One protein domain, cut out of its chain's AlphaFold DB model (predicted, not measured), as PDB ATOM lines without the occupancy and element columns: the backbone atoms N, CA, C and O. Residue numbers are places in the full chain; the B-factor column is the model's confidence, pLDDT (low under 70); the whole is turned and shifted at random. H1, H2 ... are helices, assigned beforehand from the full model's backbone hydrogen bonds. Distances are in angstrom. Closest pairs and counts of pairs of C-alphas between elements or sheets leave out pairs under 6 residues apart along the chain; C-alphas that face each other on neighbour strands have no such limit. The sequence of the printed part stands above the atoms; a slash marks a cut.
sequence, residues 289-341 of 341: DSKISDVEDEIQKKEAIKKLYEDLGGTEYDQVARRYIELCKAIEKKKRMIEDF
ATOM      1  N   ASP A 289     -64.088 -47.338 -42.075       91.75
ATOM      2  CA  ASP A 289     -63.892 -45.907 -41.824       91.75
ATOM      3  C   ASP A 289     -64.990 -45.074 -42.498       91.75
ATOM      4  O   ASP A 289     -65.562 -44.184 -41.871       91.75
ATOM      5  N   SER A 290     -65.371 -45.423 -43.735       91.62
ATOM      6  CA  SER A 290     -66.518 -44.806 -44.413       91.62
ATOM      7  C   SER A 290     -67.812 -44.993 -43.620       91.62
ATOM      8  O   SER A 290     -68.544 -44.032 -43.413       91.62
ATOM      9  N   LYS A 291     -68.092 -46.210 -43.134       91.56
ATOM     10  CA  LYS A 291     -69.298 -46.478 -42.335       91.56
ATOM     11  C   LYS A 291     -69.279 -45.776 -40.982       91.56
ATOM     12  O   LYS A 291     -70.333 -45.375 -40.503       91.56
ATOM     13  N   ILE A 292     -68.113 -45.662 -40.349       91.75
ATOM     14  CA  ILE A 292     -67.957 -44.928 -39.091       91.75
ATOM     15  C   ILE A 292     -68.263 -43.453 -39.333       91.75
ATOM     16  O   ILE A 292     -69.089 -42.902 -38.614       91.75
ATOM     17  N   SER A 293     -67.698 -42.859 -40.386       93.25
ATOM     18  CA  SER A 293     -67.996 -41.478 -40.777       93.25
ATOM     19  C   SER A 293     -69.490 -41.269 -41.044       93.25
ATOM     20  O   SER A 293     -70.066 -40.304 -40.551       93.25
ATOM     21  N   ASP A 294     -70.146 -42.190 -41.761       93.12
ATOM     22  CA  ASP A 294     -71.587 -42.106 -42.037       93.12
ATOM     23  C   ASP A 294     -72.423 -42.131 -40.743       93.12
ATOM     24  O   ASP A 294     -73.401 -41.392 -40.599       93.12
ATOM     25  N   VAL A 295     -72.041 -42.982 -39.786       92.50
ATOM     26  CA  VAL A 295     -72.718 -43.096 -38.486       92.50
ATOM     27  C   VAL A 295     -72.454 -41.869 -37.617       92.50
ATOM     28  O   VAL A 295     -73.377 -41.389 -36.960       92.50
ATOM     29  N   GLU A 296     -71.234 -41.336 -37.610       92.12
ATOM     30  CA  GLU A 296     -70.898 -40.096 -36.904       92.12
ATOM     31  C   GLU A 296     -71.714 -38.914 -37.441       92.12
ATOM     32  O   GLU A 296     -72.310 -38.171 -36.655       92.12
ATOM     33  N   ASP A 297     -71.847 -38.799 -38.763       93.75
ATOM     34  CA  ASP A 297     -72.703 -37.803 -39.409       93.75
ATOM     35  C   ASP A 297     -74.184 -37.986 -39.035       93.75
ATOM     36  O   ASP A 297     -74.912 -37.011 -38.814       93.75
ATOM     37  N   GLU A 298     -74.666 -39.231 -38.949       93.25
ATOM     38  CA  GLU A 298     -76.036 -39.522 -38.516       93.25
ATOM     39  C   GLU A 298     -76.260 -39.158 -37.039       93.25
ATOM     40  O   GLU A 298     -77.300 -38.585 -36.697       93.25
ATOM     41  N   ILE A 299     -75.286 -39.437 -36.168       91.75
ATOM     42  CA  ILE A 299     -75.316 -39.049 -34.753       91.75
ATOM     43  C   ILE A 299     -75.384 -37.527 -34.636       91.75
ATOM     44  O   ILE A 299     -76.276 -37.022 -33.954       91.75
ATOM     45  N   GLN A 300     -74.529 -36.790 -35.351       92.69
ATOM     46  CA  GLN A 300     -74.547 -35.326 -35.334       92.69
ATOM     47  C   GLN A 300     -75.893 -34.761 -35.810       92.69
ATOM     48  O   GLN A 300     -76.448 -33.857 -35.179       92.69
ATOM     49  N   LYS A 301     -76.472 -35.321 -36.881       92.06
ATOM     50  CA  LYS A 301     -77.813 -34.933 -37.357       92.06
ATOM     51  C   LYS A 301     -78.883 -35.187 -36.297       92.06
ATOM     52  O   LYS A 301     -79.730 -34.324 -36.063       92.06
ATOM     53  N   LYS A 302     -78.855 -36.347 -35.635       91.50
ATOM     54  CA  LYS A 302     -79.817 -36.684 -34.575       91.50
ATOM     55  C   LYS A 302     -79.638 -35.823 -33.330       91.50
ATOM     56  O   LYS A 302     -80.638 -35.433 -32.736       91.50
ATOM     57  N   GLU A 303     -78.411 -35.477 -32.955       91.38
ATOM     58  CA  GLU A 303     -78.142 -34.539 -31.864       91.38
ATOM     59  C   GLU A 303     -78.648 -33.130 -32.180       91.38
ATOM     60  O   GLU A 303     -79.250 -32.495 -31.316       91.38
ATOM     61  N   ALA A 304     -78.479 -32.655 -33.417       89.94
ATOM     62  CA  ALA A 304     -79.034 -31.373 -33.851       89.94
ATOM     63  C   ALA A 304     -80.571 -31.363 -33.785       89.94
ATOM     64  O   ALA A 304     -81.164 -30.412 -33.277       89.94
ATOM     65  N   ILE A 305     -81.222 -32.446 -34.225       88.06
ATOM     66  CA  ILE A 305     -82.680 -32.612 -34.115       88.06
ATOM     67  C   ILE A 305     -83.113 -32.672 -32.646       88.06
ATOM     68  O   ILE A 305     -84.096 -32.041 -32.268       88.06
ATOM     69  N   LYS A 306     -82.379 -33.401 -31.798       87.50
ATOM     70  CA  LYS A 306     -82.659 -33.487 -30.361       87.50
ATOM     71  C   LYS A 306     -82.588 -32.111 -29.697       87.50
ATOM     72  O   LYS A 306     -83.509 -31.774 -28.963       87.50
ATOM     73  N   LYS A 307     -81.564 -31.306 -30.005       87.06
ATOM     74  CA  LYS A 307     -81.469 -29.913 -29.536       87.06
ATOM     75  C   LYS A 307     -82.661 -29.079 -29.996       87.06
ATOM     76  O   LYS A 307     -83.254 -28.395 -29.179       87.06
ATOM     77  N   LEU A 308     -83.080 -29.208 -31.257       82.75
ATOM     78  CA  LEU A 308     -84.268 -28.514 -31.761       82.75
ATOM     79  C   LEU A 308     -85.537 -28.901 -30.977       82.75
ATOM     80  O   LEU A 308     -86.346 -28.041 -30.647       82.75
ATOM     81  N   TYR A 309     -85.714 -30.184 -30.647       79.81
ATOM     82  CA  TYR A 309     -86.828 -30.631 -29.805       79.81
ATOM     83  C   TYR A 309     -86.732 -30.122 -28.364       79.81
ATOM     84  O   TYR A 309     -87.757 -29.764 -27.785       79.81
ATOM     85  N   GLU A 310     -85.530 -30.090 -27.786       80.25
ATOM     86  CA  GLU A 310     -85.287 -29.521 -26.457       80.25
ATOM     87  C   GLU A 310     -85.585 -28.013 -26.431       80.25
ATOM     88  O   GLU A 310     -86.251 -27.558 -25.504       80.25
ATOM     89  N   ASP A 311     -85.211 -27.272 -27.478       80.25
ATOM     90  CA  ASP A 311     -85.502 -25.841 -27.644       80.25
ATOM     91  C   ASP A 311     -87.003 -25.561 -27.851       80.25
ATOM     92  O   ASP A 311     -87.515 -24.526 -27.422       80.25
ATOM     93  N   LEU A 312     -87.742 -26.485 -28.480       74.38
ATOM     94  CA  LEU A 312     -89.209 -26.429 -28.533       74.38
ATOM     95  C   LEU A 312     -89.869 -26.780 -27.186       74.38
ATOM     96  O   LEU A 312     -91.057 -26.491 -26.993       74.38
ATOM     97  N   GLY A 313     -89.126 -27.385 -26.258       68.44
ATOM     98  CA  GLY A 313     -89.573 -27.678 -24.902       68.44
ATOM     99  C   GLY A 313     -89.901 -26.397 -24.135       68.44
ATOM    100  O   GLY A 313     -89.114 -25.461 -24.074       68.44
ATOM    101  N   GLY A 314     -91.090 -26.336 -23.534       66.75
ATOM    102  CA  GLY A 314     -91.555 -25.151 -22.800       66.75
ATOM    103  C   GLY A 314     -92.239 -24.072 -23.648       66.75
ATOM    104  O   GLY A 314     -92.735 -23.097 -23.082       66.75
ATOM    105  N   THR A 315     -92.347 -24.253 -24.968       75.56
ATOM    106  CA  THR A 315     -93.196 -23.404 -25.823       75.56
ATOM    107  C   THR A 315     -94.688 -23.723 -25.636       75.56
ATOM    108  O   THR A 315     -95.061 -24.771 -25.100       75.56
ATOM    109  N   GLU A 316     -95.578 -22.839 -26.104       70.44
ATOM    110  CA  GLU A 316     -97.033 -23.085 -26.087       70.44
ATOM    111  C   GLU A 316     -97.408 -24.392 -26.804       70.44
ATOM    112  O   GLU A 316     -98.335 -25.090 -26.395       70.44
ATOM    113  N   TYR A 317     -96.634 -24.769 -27.825       72.19
ATOM    114  CA  TYR A 317     -96.830 -25.998 -28.586       72.19
ATOM    115  C   TYR A 317     -96.587 -27.257 -27.736       72.19
ATOM    116  O   TYR A 317     -97.378 -28.199 -27.787       72.19
ATOM    117  N   ASP A 318     -95.550 -27.256 -26.891       74.75
ATOM    118  CA  ASP A 318     -95.271 -28.337 -25.934       74.75
ATOM    119  C   ASP A 318     -96.365 -28.416 -24.851       74.75
ATOM    120  O   ASP A 318     -96.834 -29.499 -24.502       74.75
ATOM    121  N   GLN A 319     -96.884 -27.276 -24.383       76.00
ATOM    122  CA  GLN A 319     -98.010 -27.265 -23.440       76.00
ATOM    123  C   GLN A 319     -99.303 -27.830 -24.050       76.00
ATOM    124  O   GLN A 319    -100.019 -28.585 -23.386       76.00
ATOM    125  N   VAL A 320     -99.600 -27.506 -25.313       80.12
ATOM    126  CA  VAL A 320    -100.742 -28.071 -26.050       80.12
ATOM    127  C   VAL A 320    -100.558 -29.575 -26.262       80.12
ATOM    128  O   VAL A 320    -101.490 -30.337 -26.006       80.12
ATOM    129  N   ALA A 321     -99.361 -30.021 -26.650       79.31
ATOM    130  CA  ALA A 321     -99.052 -31.438 -26.826       79.31
ATOM    131  C   ALA A 321     -99.179 -32.229 -25.511       79.31
ATOM    132  O   ALA A 321     -99.795 -33.297 -25.493       79.31
ATOM    133  N   ARG A 322     -98.686 -31.693 -24.385       81.25
ATOM    134  CA  ARG A 322     -98.860 -32.308 -23.057       81.25
ATOM    135  C   ARG A 322    -100.330 -32.409 -22.663       81.25
ATOM    136  O   ARG A 322    -100.769 -33.491 -22.281       81.25
ATOM    137  N   ARG A 323    -101.108 -31.332 -22.828       81.88
ATOM    138  CA  ARG A 323    -102.559 -31.349 -22.567       81.88
ATOM    139  C   ARG A 323    -103.289 -32.358 -23.450       81.88
ATOM    140  O   ARG A 323    -104.188 -33.041 -22.971       81.88
ATOM    141  N   TYR A 324    -102.901 -32.484 -24.718       85.44
ATOM    142  CA  TYR A 324    -103.455 -33.486 -25.626       85.44
ATOM    143  C   TYR A 324    -103.149 -34.913 -25.153       85.44
ATOM    144  O   TYR A 324    -104.058 -35.733 -25.070       85.44
ATOM    145  N   ILE A 325    -101.905 -35.207 -24.754       85.31
ATOM    146  CA  ILE A 325    -101.525 -36.519 -24.202       85.31
ATOM    147  C   ILE A 325    -102.292 -36.816 -22.907       85.31
ATOM    148  O   ILE A 325    -102.748 -37.940 -22.702       85.31
ATOM    149  N   GLU A 326    -102.453 -35.828 -22.029       86.75
ATOM    150  CA  GLU A 326    -103.249 -35.957 -20.805       86.75
ATOM    151  C   GLU A 326    -104.723 -36.244 -21.112       86.75
ATOM    152  O   GLU A 326    -105.313 -37.135 -20.498       86.75
ATOM    153  N   LEU A 327    -105.301 -35.558 -22.103       86.06
ATOM    154  CA  LEU A 327    -106.655 -35.816 -22.591       86.06
ATOM    155  C   LEU A 327    -106.787 -37.220 -23.188       86.06
ATOM    156  O   LEU A 327    -107.727 -37.932 -22.839       86.06
ATOM    157  N   CYS A 328    -105.842 -37.663 -24.017       84.50
ATOM    158  CA  CYS A 328    -105.821 -39.022 -24.559       84.50
ATOM    159  C   CYS A 328    -105.748 -40.074 -23.445       84.50
ATOM    160  O   CYS A 328    -106.543 -41.012 -23.442       84.50
ATOM    161  N   LYS A 329    -104.878 -39.885 -22.445       87.06
ATOM    162  CA  LYS A 329    -104.798 -40.766 -21.266       87.06
ATOM    163  C   LYS A 329    -106.092 -40.758 -20.456       87.06
ATOM    164  O   LYS A 329    -106.507 -41.803 -19.956       87.06
ATOM    165  N   ALA A 330    -106.744 -39.605 -20.316       86.06
ATOM    166  CA  ALA A 330    -108.028 -39.494 -19.631       86.06
ATOM    167  C   ALA A 330    -109.150 -40.214 -20.398       86.06
ATOM    168  O   ALA A 330    -109.971 -40.891 -19.777       86.06
ATOM    169  N   ILE A 331    -109.158 -40.121 -21.731       85.44
ATOM    170  CA  ILE A 331    -110.084 -40.848 -22.607       85.44
ATOM    171  C   ILE A 331    -109.830 -42.354 -22.515       85.44
ATOM    172  O   ILE A 331    -110.778 -43.096 -22.294       85.44
ATOM    173  N   GLU A 332    -108.582 -42.818 -22.593       85.31
ATOM    174  CA  GLU A 332    -108.242 -44.236 -22.413       85.31
ATOM    175  C   GLU A 332    -108.609 -44.757 -21.025       85.31
ATOM    176  O   GLU A 332    -109.077 -45.884 -20.887       85.31
ATOM    177  N   LYS A 333    -108.406 -43.953 -19.975       84.62
ATOM    178  CA  LYS A 333    -108.801 -44.319 -18.612       84.62
ATOM    179  C   LYS A 333    -110.320 -44.425 -18.493       84.62
ATOM    180  O   LYS A 333    -110.805 -45.361 -17.869       84.62
ATOM    181  N   LYS A 334    -111.071 -43.504 -19.107       81.31
ATOM    182  CA  LYS A 334    -112.537 -43.594 -19.177       81.31
ATOM    183  C   LYS A 334    -113.001 -44.780 -20.017       81.31
ATOM    184  O   LYS A 334    -113.935 -45.449 -19.608       81.31
ATOM    185  N   LYS A 335    -112.344 -45.061 -21.142       82.56
ATOM    186  CA  LYS A 335    -112.640 -46.216 -21.993       82.56
ATOM    187  C   LYS A 335    -112.441 -47.524 -21.225       82.56
ATOM    188  O   LYS A 335    -113.362 -48.321 -21.189       82.56
ATOM    189  N   ARG A 336    -111.320 -47.674 -20.507       78.75
ATOM    190  CA  ARG A 336    -111.088 -48.819 -19.608       78.75
ATOM    191  C   ARG A 336    -112.146 -48.932 -18.511       78.75
ATOM    192  O   ARG A 336    -112.673 -50.008 -18.301       78.75
ATOM    193  N   MET A 337    -112.527 -47.823 -17.872       76.44
ATOM    194  CA  MET A 337    -113.608 -47.852 -16.873       76.44
ATOM    195  C   MET A 337    -114.983 -48.216 -17.451       76.44
ATOM    196  O   MET A 337    -115.826 -48.691 -16.704       76.44
ATOM    197  N   ILE A 338    -115.234 -47.955 -18.736       77.81
ATOM    198  CA  ILE A 338    -116.476 -48.343 -19.421       77.81
ATOM    199  C   ILE A 338    -116.420 -49.807 -19.883       77.81
ATOM    200  O   ILE A 338    -117.459 -50.443 -19.951       77.81
ATOM    201  N   GLU A 339    -115.236 -50.337 -20.197       71.94
ATOM    202  CA  GLU A 339    -115.030 -51.748 -20.566       71.94
ATOM    203  C   GLU A 339    -114.991 -52.698 -19.347       71.94
ATOM    204  O   GLU A 339    -115.210 -53.893 -19.515       71.94
ATOM    205  N   ASP A 340    -114.752 -52.175 -18.134       59.59
ATOM    206  CA  ASP A 340    -114.761 -52.918 -16.857       59.59
ATOM    207  C   ASP A 340    -116.140 -52.918 -16.134       59.59
ATOM    208  O   ASP A 340    -116.247 -53.412 -15.007       59.59
ATOM    209  N   PHE A 341    -117.189 -52.370 -16.764       52.00
ATOM    210  CA  PHE A 341    -118.608 -52.477 -16.369       52.00
ATOM    211  C   PHE A 341    -119.368 -53.335 -17.383       52.00
ATOM    212  O   PHE A 341    -120.324 -54.024 -16.955       52.00
TER     213      PHE A 341
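What this domain is: This is residues 289 to 341 of the 341 residues of the protein "uncharacterized protein LOC107222010" of Neodiprion lecontei (UniProt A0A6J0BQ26). Two long straight helices, H1 and H2, meet near their ends as a wide, open V with nothing packed between the arms. The corner of the V is the end of H1, a turn of three residues and the beginning of H2, and from there the two arms run away from each other. The printed part has 53 residues, with two named helices in the order H1, H2 and no named strand, and its class is all helix. It is extended, with a radius of gyration of the C-alphas of 19.3 A and spans of 61 by 27 by 7 A.

Where its parts are: H1 holds residues 289 to 312 and is 34.6 A long from first to last C-alpha. It begins at C-alpha 289, at (-63.892, -45.907, -41.824), and ends at C-alpha 312, at (-89.209, -26.429, -28.533). Residues 313 to 315 form a tight link. H2 holds residues 316 to 339, is 34.3 A long, and ends at C-alpha 339, at (-115.030, -51.748, -20.566).

How they stand to each other: H1 and H2 are close but not clearly touching, with 1 pair of C-alphas within 8 A. That closest pair is Leu 312 and Asp 318, whose C-alphas are 6.9 A apart. The lines of the two helices are about perpendicular, at 87 degrees, and their centres are 31.4 A apart. Residues 289 to 308, 310 to 317 and 319 to 341 stand free. In H1 and H2 every O i to N i+4 pair is within hydrogen-bond range.

The domain as a whole: The C-alphas of Asp 289 and Phe 341, the two farthest apart, are 60.7 A apart. The printed part has no cut and ends at residue 341, the chain's last residue. The mean pLDDT of the printed part is 83.0, and residues 313 to 314 and 340 to 341 are under 70.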